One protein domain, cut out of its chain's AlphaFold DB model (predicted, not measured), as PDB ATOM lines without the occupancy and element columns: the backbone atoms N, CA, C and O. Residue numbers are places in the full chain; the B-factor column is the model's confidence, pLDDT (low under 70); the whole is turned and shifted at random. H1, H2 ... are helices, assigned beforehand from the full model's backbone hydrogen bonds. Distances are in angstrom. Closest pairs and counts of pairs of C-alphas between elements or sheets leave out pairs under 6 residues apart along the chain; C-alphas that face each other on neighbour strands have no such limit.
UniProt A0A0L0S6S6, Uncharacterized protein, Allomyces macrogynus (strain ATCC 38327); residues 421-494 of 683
ATOM      1  N   ARG A 421     -10.036   7.356  36.361       86.62
ATOM      2  CA  ARG A 421     -10.448   7.205  34.958       86.62
ATOM      3  C   ARG A 421     -10.204   8.463  34.118       86.62
ATOM      4  O   ARG A 421      -9.742   8.331  32.991       86.62
ATOM      5  N   PHE A 422     -10.459   9.654  34.661       88.19
ATOM      6  CA  PHE A 422     -10.174  10.923  33.977       88.19
ATOM      7  C   PHE A 422      -8.666  11.097  33.740       88.19
ATOM      8  O   PHE A 422      -8.248  11.459  32.641       88.19
ATOM      9  N   ALA A 423      -7.850  10.762  34.747       84.19
ATOM     10  CA  ALA A 423      -6.392  10.808  34.660       84.19
ATOM     11  C   ALA A 423      -5.818   9.778  33.664       84.19
ATOM     12  O   ALA A 423      -4.898  10.094  32.916       84.19
ATOM     13  N   MET A 424      -6.375   8.562  33.617       82.25
ATOM     14  CA  MET A 424      -5.929   7.489  32.712       82.25
ATOM     15  C   MET A 424      -6.422   7.642  31.266       82.25
ATOM     16  O   MET A 424      -5.840   7.037  30.369       82.25
ATOM     17  N   GLN A 425      -7.498   8.395  31.019       79.88
ATOM     18  CA  GLN A 425      -8.105   8.561  29.689       79.88
ATOM     19  C   GLN A 425      -7.976  10.004  29.165       79.88
ATOM     20  O   GLN A 425      -8.889  10.512  28.521       79.88
ATOM     21  N   HIS A 426      -6.844  10.664  29.453       75.12
ATOM     22  CA  HIS A 426      -6.454  11.986  28.930       75.12
ATOM     23  C   HIS A 426      -7.521  13.097  29.054       75.12
ATOM     24  O   HIS A 426      -7.599  13.986  28.210       75.12
ATOM     25  N   GLY A 427      -8.335  13.073  30.114       78.62
ATOM     26  CA  GLY A 427      -9.391  14.065  30.341       78.62
ATOM     27  C   GLY A 427     -10.794  13.660  29.870       78.62
ATOM     28  O   GLY A 427     -11.739  14.433  30.029       78.62
ATOM     29  N   GLN A 428     -10.988  12.439  29.367       83.38
ATOM     30  CA  GLN A 428     -12.323  11.857  29.215       83.38
ATOM     31  C   GLN A 428     -12.715  11.037  30.451       83.38
ATOM     32  O   GLN A 428     -11.975  10.192  30.944       83.38
ATOM     33  N   CYS A 429     -13.939  11.243  30.936       90.81
ATOM     34  CA  CYS A 429     -14.560  10.408  31.960       90.81
ATOM     35  C   CYS A 429     -16.034  10.185  31.592       90.81
ATOM     36  O   CYS A 429     -16.741  11.169  31.360       90.81
ATOM     37  N   PRO A 430     -16.533   8.934  31.570       88.19
ATOM     38  CA  PRO A 430     -17.901   8.623  31.143       88.19
ATOM     39  C   PRO A 430     -18.985   9.196  32.070       88.19
ATOM     40  O   PRO A 430     -20.141   9.271  31.675       88.19
ATOM     41  N   TYR A 431     -18.623   9.624  33.284       85.31
ATOM     42  CA  TYR A 431     -19.535  10.261  34.242       85.31
ATOM     43  C   TYR A 431     -19.600  11.796  34.103       85.31
ATOM     44  O   TYR A 431     -20.395  12.439  34.790       85.31
ATOM     45  N   GLY A 432     -18.773  12.396  33.237       86.19
ATOM     46  CA  GLY A 432     -18.771  13.838  32.964       86.19
ATOM     47  C   GLY A 432     -18.705  14.707  34.229       86.19
ATOM     48  O   GLY A 432     -18.069  14.348  35.220       86.19
ATOM     49  N   ALA A 433     -19.397  15.847  34.216       82.56
ATOM     50  CA  ALA A 433     -19.461  16.760  35.363       82.56
ATOM     51  C   ALA A 433     -20.143  16.155  36.612       82.56
ATOM     52  O   ALA A 433     -19.937  16.657  37.719       82.56
ATOM     53  N   GLN A 434     -20.918  15.073  36.456       85.25
ATOM     54  CA  GLN A 434     -21.577  14.357  37.555       85.25
ATOM     55  C   GLN A 434     -20.662  13.348  38.267       85.25
ATOM     56  O   GLN A 434     -21.101  12.702  39.219       85.25
ATOM     57  N   CYS A 435     -19.392  13.210  37.865       88.69
ATOM     58  CA  CYS A 435     -18.463  12.337  38.573       88.69
ATOM     59  C   CYS A 435     -18.342  12.730  40.058       88.69
ATOM     60  O   CYS A 435     -18.177  13.900  40.409       88.69
ATOM     61  N   THR A 436     -18.404  11.732  40.939       88.75
ATOM     62  CA  THR A 436     -18.223  11.891  42.390       88.75
ATOM     63  C   THR A 436     -16.754  11.992  42.804       88.75
ATOM     64  O   THR A 436     -16.467  12.232  43.974       88.75
ATOM     65  N   PHE A 437     -15.830  11.863  41.850       89.38
ATOM     66  CA  PHE A 437     -14.391  12.051  42.007       89.38
ATOM     67  C   PHE A 437     -13.937  13.296  41.236       89.38
ATOM     68  O   PHE A 437     -14.522  13.650  40.213       89.38
ATOM     69  N   ALA A 438     -12.897  13.964  41.726       89.88
ATOM     70  CA  ALA A 438     -12.412  15.223  41.174       89.88
ATOM     71  C   ALA A 438     -11.712  15.022  39.820       89.88
ATOM     72  O   ALA A 438     -10.817  14.185  39.698       89.88
ATOM     73  N   HIS A 439     -12.058  15.812  38.808       90.25
ATOM     74  CA  HIS A 439     -11.416  15.777  37.482       90.25
ATOM     75  C   HIS A 439     -10.099  16.580  37.408       90.25
ATOM     76  O   HIS A 439      -9.649  16.979  36.341       90.25
ATOM     77  N   GLY A 440      -9.464  16.823  38.553       82.69
ATOM     78  CA  GLY A 440      -8.220  17.574  38.682       82.69
ATOM     79  C   GLY A 440      -8.131  18.240  40.051       82.69
ATOM     80  O   GLY A 440      -9.061  18.162  40.854       82.69
ATOM     81  N   GLU A 441      -7.018  18.912  40.317       77.31
ATOM     82  CA  GLU A 441      -6.750  19.551  41.611       77.31
ATOM     83  C   GLU A 441      -7.745  20.684  41.916       77.31
ATOM     84  O   GLU A 441      -8.240  20.782  43.036       77.31
ATOM     85  N   GLY A 442      -8.143  21.465  40.904       77.56
ATOM     86  CA  GLY A 442      -9.159  22.520  41.034       77.56
ATOM     87  C   GLY A 442     -10.589  22.027  41.310       77.56
ATOM     88  O   GLY A 442     -11.458  22.828  41.643       77.56
ATOM     89  N   ASP A 443     -10.847  20.721  41.200       81.94
ATOM     90  CA  ASP A 443     -12.143  20.089  41.490       81.94
ATOM     91  C   ASP A 443     -12.101  19.284  42.816       81.94
ATOM     92  O   ASP A 443     -13.097  18.682  43.223       81.94
ATOM     93  N   LEU A 444     -10.947  19.270  43.505       83.56
ATOM     94  CA  LEU A 444     -10.649  18.438  44.677       83.56
ATOM     95  C   LEU A 444     -11.037  19.121  46.001       83.56
ATOM     96  O   LEU A 444     -10.295  19.922  46.576       83.56
ATOM     97  N   ARG A 445     -12.199  18.759  46.547       70.38
ATOM     98  CA  ARG A 445     -12.761  19.360  47.768       70.38
ATOM     99  C   ARG A 445     -11.970  18.945  49.014       70.38
ATOM    100  O   ARG A 445     -12.057  17.808  49.477       70.38
ATOM    101  N   GLY A 446     -11.234  19.901  49.582       63.03
ATOM    102  CA  GLY A 446     -10.326  19.693  50.720       63.03
ATOM    103  C   GLY A 446      -8.864  19.438  50.330       63.03
ATOM    104  O   GLY A 446      -8.041  19.211  51.218       63.03
ATOM    105  N   GLY A 447      -8.539  19.495  49.033       60.88
ATOM    106  CA  GLY A 447      -7.174  19.443  48.511       60.88
ATOM    107  C   GLY A 447      -6.390  18.168  48.842       60.88
ATOM    108  O   GLY A 447      -6.915  17.184  49.372       60.88
ATOM    109  N   LEU A 448      -5.084  18.207  48.560       55.56
ATOM    110  CA  LEU A 448      -4.151  17.124  48.898       55.56
ATOM    111  C   LEU A 448      -4.111  16.848  50.411       55.56
ATOM    112  O   LEU A 448      -3.949  15.699  50.813       55.56
ATOM    113  N   ALA A 449      -4.337  17.870  51.247       55.66
ATOM    114  CA  ALA A 449      -4.361  17.751  52.704       55.66
ATOM    115  C   ALA A 449      -5.383  16.713  53.201       55.66
ATOM    116  O   ALA A 449      -5.048  15.874  54.038       55.66
ATOM    117  N   ARG A 450      -6.612  16.700  52.663       58.88
ATOM    118  CA  ARG A 450      -7.639  15.736  53.099       58.88
ATOM    119  C   ARG A 450      -7.393  14.321  52.564       58.88
ATOM    120  O   ARG A 450      -7.666  13.354  53.275       58.88
ATOM    121  N   ALA A 451      -6.826  14.188  51.365       55.97
ATOM    122  CA  ALA A 451      -6.401  12.894  50.828       55.97
ATOM    123  C   ALA A 451      -5.217  12.304  51.626       55.97
ATOM    124  O   ALA A 451      -5.228  11.122  51.975       55.97
ATOM    125  N   ALA A 452      -4.237  13.136  51.994       56.59
ATOM    126  CA  ALA A 452      -3.134  12.762  52.875       56.59
ATOM    127  C   ALA A 452      -3.634  12.369  54.276       56.59
ATOM    128  O   ALA A 452      -3.211  11.343  54.807       56.59
ATOM    129  N   ALA A 453      -4.595  13.113  54.837       59.72
ATOM    130  CA  ALA A 453      -5.227  12.781  56.114       59.72
ATOM    131  C   ALA A 453      -5.943  11.417  56.088       59.72
ATOM    132  O   ALA A 453      -5.881  10.683  57.069       59.72
ATOM    133  N   GLU A 454      -6.558  11.013  54.969       61.19
ATOM    134  CA  GLU A 454      -7.132   9.665  54.832       61.19
ATOM    135  C   GLU A 454      -6.048   8.569  54.740       61.19
ATOM    136  O   GLU A 454      -6.180   7.500  55.342       61.19
ATOM    137  N   VAL A 455      -4.940   8.829  54.037       61.06
ATOM    138  CA  VAL A 455      -3.781   7.913  53.971       61.06
ATOM    139  C   VAL A 455      -3.067   7.791  55.328       61.06
ATOM    140  O   VAL A 455      -2.533   6.720  55.645       61.06
ATOM    141  N   ALA A 456      -3.101   8.844  56.150       60.50
ATOM    142  CA  ALA A 456      -2.643   8.847  57.537       60.50
ATOM    143  C   ALA A 456      -3.631   8.128  58.476       60.50
ATOM    144  O   ALA A 456      -3.213   7.283  59.263       60.50
ATOM    145  N   ALA A 457      -4.942   8.346  58.338       64.38
ATOM    146  CA  ALA A 457      -5.961   7.616  59.096       64.38
ATOM    147  C   ALA A 457      -5.892   6.101  58.830       64.38
ATOM    148  O   ALA A 457      -5.964   5.298  59.760       64.38
ATOM    149  N   ARG A 458      -5.645   5.686  57.576       62.38
ATOM    150  CA  ARG A 458      -5.408   4.272  57.230       62.38
ATOM    151  C   ARG A 458      -4.046   3.739  57.707       62.38
ATOM    152  O   ARG A 458      -3.873   2.526  57.761       62.38
ATOM    153  N   ALA A 459      -3.100   4.610  58.069       59.84
ATOM    154  CA  ALA A 459      -1.876   4.229  58.776       59.84
ATOM    155  C   ALA A 459      -2.155   3.970  60.263       59.84
ATOM    156  O   ALA A 459      -1.783   2.923  60.782       59.84
ATOM    157  N   ALA A 460      -2.876   4.882  60.922       61.72
ATOM    158  CA  ALA A 460      -3.282   4.736  62.320       61.72
ATOM    159  C   ALA A 460      -4.171   3.496  62.542       61.72
ATOM    160  O   ALA A 460      -4.014   2.790  63.533       61.72
ATOM    161  N   ALA A 461      -5.057   3.183  61.589       66.50
ATOM    162  CA  ALA A 461      -5.928   2.008  61.647       66.50
ATOM    163  C   ALA A 461      -5.202   0.658  61.459       66.50
ATOM    164  O   ALA A 461      -5.772  -0.385  61.780       66.50
ATOM    165  N   ASN A 462      -3.976   0.639  60.920       67.88
ATOM    166  CA  ASN A 462      -3.161  -0.574  60.827       67.88
ATOM    167  C   ASN A 462      -1.660  -0.213  60.764       67.88
ATOM    168  O   ASN A 462      -1.160   0.125  59.684       67.88
ATOM    169  N   PRO A 463      -0.909  -0.359  61.876       67.75
ATOM    170  CA  PRO A 463       0.491   0.061  61.960       67.75
ATOM    171  C   PRO A 463       1.435  -0.745  61.057       67.75
ATOM    172  O   PRO A 463       2.583  -0.354  60.877       67.75
ATOM    173  N   ARG A 464       0.974  -1.851  60.450       74.12
ATOM    174  CA  ARG A 464       1.767  -2.658  59.509       74.12
ATOM    175  C   ARG A 464       1.601  -2.221  58.037       74.12
ATOM    176  O   ARG A 464       2.222  -2.821  57.162       74.12
ATOM    177  N   VAL A 465       0.837  -1.161  57.731       81.00
ATOM    178  CA  VAL A 465       0.620  -0.656  56.352       81.00
ATOM    179  C   VAL A 465       1.827   0.111  55.799       81.00
ATOM    180  O   VAL A 465       2.198   1.165  56.318       81.00
ATOM    181  N   ARG A 466       2.346  -0.378  54.663       82.38
ATOM    182  CA  ARG A 466       3.506   0.109  53.885       82.38
ATOM    183  C   ARG A 466       4.838   0.008  54.629       82.38
ATOM    184  O   ARG A 466       5.675   0.896  54.561       82.38
ATOM    185  N   THR A 467       5.031  -1.105  55.326       82.38
ATOM    186  CA  THR A 467       6.177  -1.339  56.229       82.38
ATOM    187  C   THR A 467       7.249  -2.268  55.655       82.38
ATOM    188  O   THR A 467       8.301  -2.484  56.248       82.38
ATOM    189  N   ARG A 468       6.992  -2.795  54.455       87.25
ATOM    190  CA  ARG A 468       7.939  -3.482  53.569       87.25
ATOM    191  C   ARG A 468       7.676  -2.990  52.145       87.25
ATOM    192  O   ARG A 468       6.547  -2.579  51.854       87.25
ATOM    193  N   LEU A 469       8.683  -3.026  51.268       89.88
ATOM    194  CA  LEU A 469       8.461  -2.763  49.842       89.88
ATOM    195  C   LEU A 469       7.551  -3.842  49.234       89.88
ATOM    196  O   LEU A 469       7.462  -4.965  49.728       89.88
ATOM    197  N   CYS A 470       6.849  -3.485  48.163       93.00
ATOM    198  CA  CYS A 470       6.029  -4.407  47.397       93.00
ATOM    199  C   CYS A 470       6.895  -5.145  46.372       93.00
ATOM    200  O   CYS A 470       7.208  -4.578  45.325       93.00
ATOM    201  N   ASP A 471       7.220  -6.415  46.626       90.38
ATOM    202  CA  ASP A 471       8.038  -7.243  45.723       90.38
ATOM    203  C   ASP A 471       7.534  -7.228  44.271       90.38
ATOM    204  O   ASP A 471       8.327  -7.224  43.333       90.38
ATOM    205  N   LYS A 472       6.206  -7.178  44.077       88.69
ATOM    206  CA  LYS A 472       5.588  -7.110  42.746       88.69
ATOM    207  C   LYS A 472       5.827  -5.762  42.057       88.69
ATOM    208  O   LYS A 472       6.097  -5.737  40.865       88.69
ATOM    209  N   TYR A 473       5.769  -4.649  42.792       93.06
ATOM    210  CA  TYR A 473       6.079  -3.333  42.225       93.06
ATOM    211  C   TYR A 473       7.578  -3.193  41.921       93.06
ATOM    212  O   TYR A 473       7.940  -2.712  40.855       93.06
ATOM    213  N   VAL A 474       8.444  -3.673  42.821       89.62
ATOM    214  CA  VAL A 474       9.908  -3.650  42.643       89.62
ATOM    215  C   VAL A 474      10.355  -4.504  41.451       89.62
ATOM    216  O   VAL A 474      11.306  -4.139  40.768       89.62
ATOM    217  N   ARG A 475       9.676  -5.627  41.189       88.62
ATOM    218  CA  ARG A 475       9.996  -6.540  40.082       88.62
ATOM    219  C   ARG A 475       9.387  -6.124  38.747       88.62
ATOM    220  O   ARG A 475      10.078  -6.163  37.735       88.62
ATOM    221  N   ASP A 476       8.107  -5.757  38.745       88.38
ATOM    222  CA  ASP A 476       7.325  -5.603  37.513       88.38
ATOM    223  C   ASP A 476       7.112  -4.124  37.130       88.38
ATOM    224  O   ASP A 476       6.438  -3.835  36.143       88.38
ATOM    225  N   GLY A 477       7.558  -3.172  37.964       86.25
ATOM    226  CA  GLY A 477       7.199  -1.746  37.879       86.25
ATOM    227  C   GLY A 477       5.715  -1.450  38.156       86.25
ATOM    228  O   GLY A 477       5.300  -0.293  38.194       86.25
ATOM    229  N   PHE A 478       4.893  -2.489  38.346       88.31
ATOM    230  CA  PHE A 478       3.441  -2.396  38.398       88.31
ATOM    231  C   PHE A 478       2.828  -3.335  39.442       88.31
ATOM    232  O   PHE A 478       3.010  -4.557  39.437       88.31
ATOM    233  N   CYS A 479       1.991  -2.759  40.302       92.56
ATOM    234  CA  CYS A 479       1.221  -3.488  41.295       92.56
ATOM    235  C   CYS A 479      -0.277  -3.274  41.075       92.56
ATOM    236  O   CYS A 479      -0.782  -2.158  41.175       92.56
ATOM    237  N   GLN A 480      -0.994  -4.381  40.873       89.00
ATOM    238  CA  GLN A 480      -2.448  -4.447  40.673       89.00
ATOM    239  C   GLN A 480      -3.293  -3.811  41.794       89.00
ATOM    240  O   GLN A 480      -4.480  -3.571  41.606       89.00
ATOM    241  N   PHE A 481      -2.703  -3.554  42.968       85.50
ATOM    242  CA  PHE A 481      -3.376  -2.906  44.095       85.50
ATOM    243  C   PHE A 481      -3.207  -1.375  44.111       85.50
ATOM    244  O   PHE A 481      -3.895  -0.706  44.884       85.50
ATOM    245  N   GLY A 482      -2.323  -0.808  43.278       83.44
ATOM    246  CA  GLY A 482      -2.135   0.641  43.125       83.44
ATOM    247  C   GLY A 482      -1.988   1.390  44.466       83.44
ATOM    248  O   GLY A 482      -1.349   0.874  45.385       83.44
ATOM    249  N   PRO A 483      -2.619   2.567  44.654       81.75
ATOM    250  CA  PRO A 483      -2.550   3.321  45.915       81.75
ATOM    251  C   PRO A 483      -3.250   2.623  47.100       81.75
ATOM    252  O   PRO A 483      -3.150   3.074  48.248       81.75
ATOM    253  N   ARG A 484      -3.955   1.508  46.860       82.25
ATOM    254  CA  ARG A 484      -4.559   0.647  47.890       82.25
ATOM    255  C   ARG A 484      -3.616  -0.466  48.365       82.25
ATOM    256  O   ARG A 484      -4.010  -1.231  49.239       82.25
ATOM    257  N   CYS A 485      -2.395  -0.551  47.834       88.94
ATOM    258  CA  CYS A 485      -1.400  -1.512  48.295       88.94
ATOM    259  C   CYS A 485      -1.037  -1.297  49.777       88.94
ATOM    260  O   CYS A 485      -0.832  -0.168  50.237       88.94
ATOM    261  N   ASN A 486      -0.936  -2.409  50.512       88.00
ATOM    262  CA  ASN A 486      -0.491  -2.445  51.910       88.00
ATOM    263  C   ASN A 486       1.041  -2.544  52.045       88.00
ATOM    264  O   ASN A 486       1.550  -2.561  53.162       88.00
ATOM    265  N   PHE A 487       1.764  -2.589  50.928       90.06
ATOM    266  CA  PHE A 487       3.222  -2.588  50.834       90.06
ATOM    267  C   PHE A 487       3.666  -1.340  50.061       90.06
ATOM    268  O   PHE A 487       2.917  -0.840  49.224       90.06
ATOM    269  N   ALA A 488       4.853  -0.820  50.357       90.69
ATOM    270  CA  ALA A 488       5.351   0.426  49.780       90.69
ATOM    271  C   ALA A 488       5.798   0.234  48.320       90.69
ATOM    272  O   ALA A 488       6.535  -0.706  48.018       90.69
ATOM    273  N   HIS A 489       5.397   1.124  47.410       91.19
ATOM    274  CA  HIS A 489       5.858   1.097  46.012       91.19
ATOM    275  C   HIS A 489       7.229   1.766  45.802       91.19
ATOM    276  O   HIS A 489       7.812   1.690  44.727       91.19
ATOM    277  N   GLY A 490       7.817   2.334  46.850       83.38
ATOM    278  CA  GLY A 490       9.218   2.737  46.866       83.38
ATOM    279  C   GLY A 490       9.663   3.103  48.273       83.38
ATOM    280  O   GLY A 490       8.863   3.093  49.207       83.38
ATOM    281  N   VAL A 491      10.935   3.475  48.426       79.44
ATOM    282  CA  VAL A 491      11.479   3.948  49.713       79.44
ATOM    283  C   VAL A 491      10.700   5.171  50.227       79.44
ATOM    284  O   VAL A 491      10.440   5.271  51.418       79.44
ATOM    285  N   HIS A 492      10.213   6.027  49.322       74.81
ATOM    286  CA  HIS A 492       9.370   7.192  49.623       74.81
ATOM    287  C   HIS A 492       7.982   6.854  50.215       74.81
ATOM    288  O   HIS A 492       7.330   7.727  50.778       74.81
ATOM    289  N   GLU A 493       7.506   5.608  50.092       80.62
ATOM    290  CA  GLU A 493       6.274   5.134  50.742       80.62
ATOM    291  C   GLU A 493       6.541   4.266  51.985       80.62
ATOM    292  O   GLU A 493       5.587   3.881  52.669       80.62
ATOM    293  N   LEU A 494       7.803   3.917  52.261       83.06
ATOM    294  CA  LEU A 494       8.170   2.941  53.281       83.06
ATOM    295  C   LEU A 494       8.134   3.551  54.685       83.06
ATOM    296  O   LEU A 494       8.793   4.546  54.970       83.06
TER     297      LEU A 494
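AT A GLANCE: This is residues 421 to 494 of the 683 residues of an uncharacterized protein of Allomyces macrogynus (strain ATCC 38327) (UniProt A0A0L0S6S6). With little regular structure, two lobes made mostly of loop are bridged by the helix H2: residues 421 to 446, with H1, make one, and residues 464 to 494, with H3, the other. Residues 448 to 454 of H2 stand free. The 74 printed residues include three named helices, H1, H2, H3 in chain order, and no named strand; the class is all helix, with 24 residues in named elements. The whole is loose, with a radius of gyration of the C-alphas of 14.8 A, spanning 38 by 29 by 16 A.

HOW THE PARTS SIT: H2, residues 447 to 460, H1, residues 421 to 424, and H3, residues 471 to 476, are apart from one another. Every O i to N i+4 pair is within hydrogen-bond range in H3, and 9 of 10 in H2; H1 is too short for one.

IN THESE COORDINATES: H2 measures 20.5 A, H3 8.4 A and H1 5.1 A between first and last C-alphas. C-alpha 421 is at (-10.448, 7.205, 34.958), C-alpha 476 at (7.325, -5.603, 37.513).

THE WHOLE: The farthest C-alphas, of Ala 433 and Arg 468, are 38.6 A apart. The printed part has no cut. The link H1 to H2 is long. Residues 446 to 463 have pLDDT under 70.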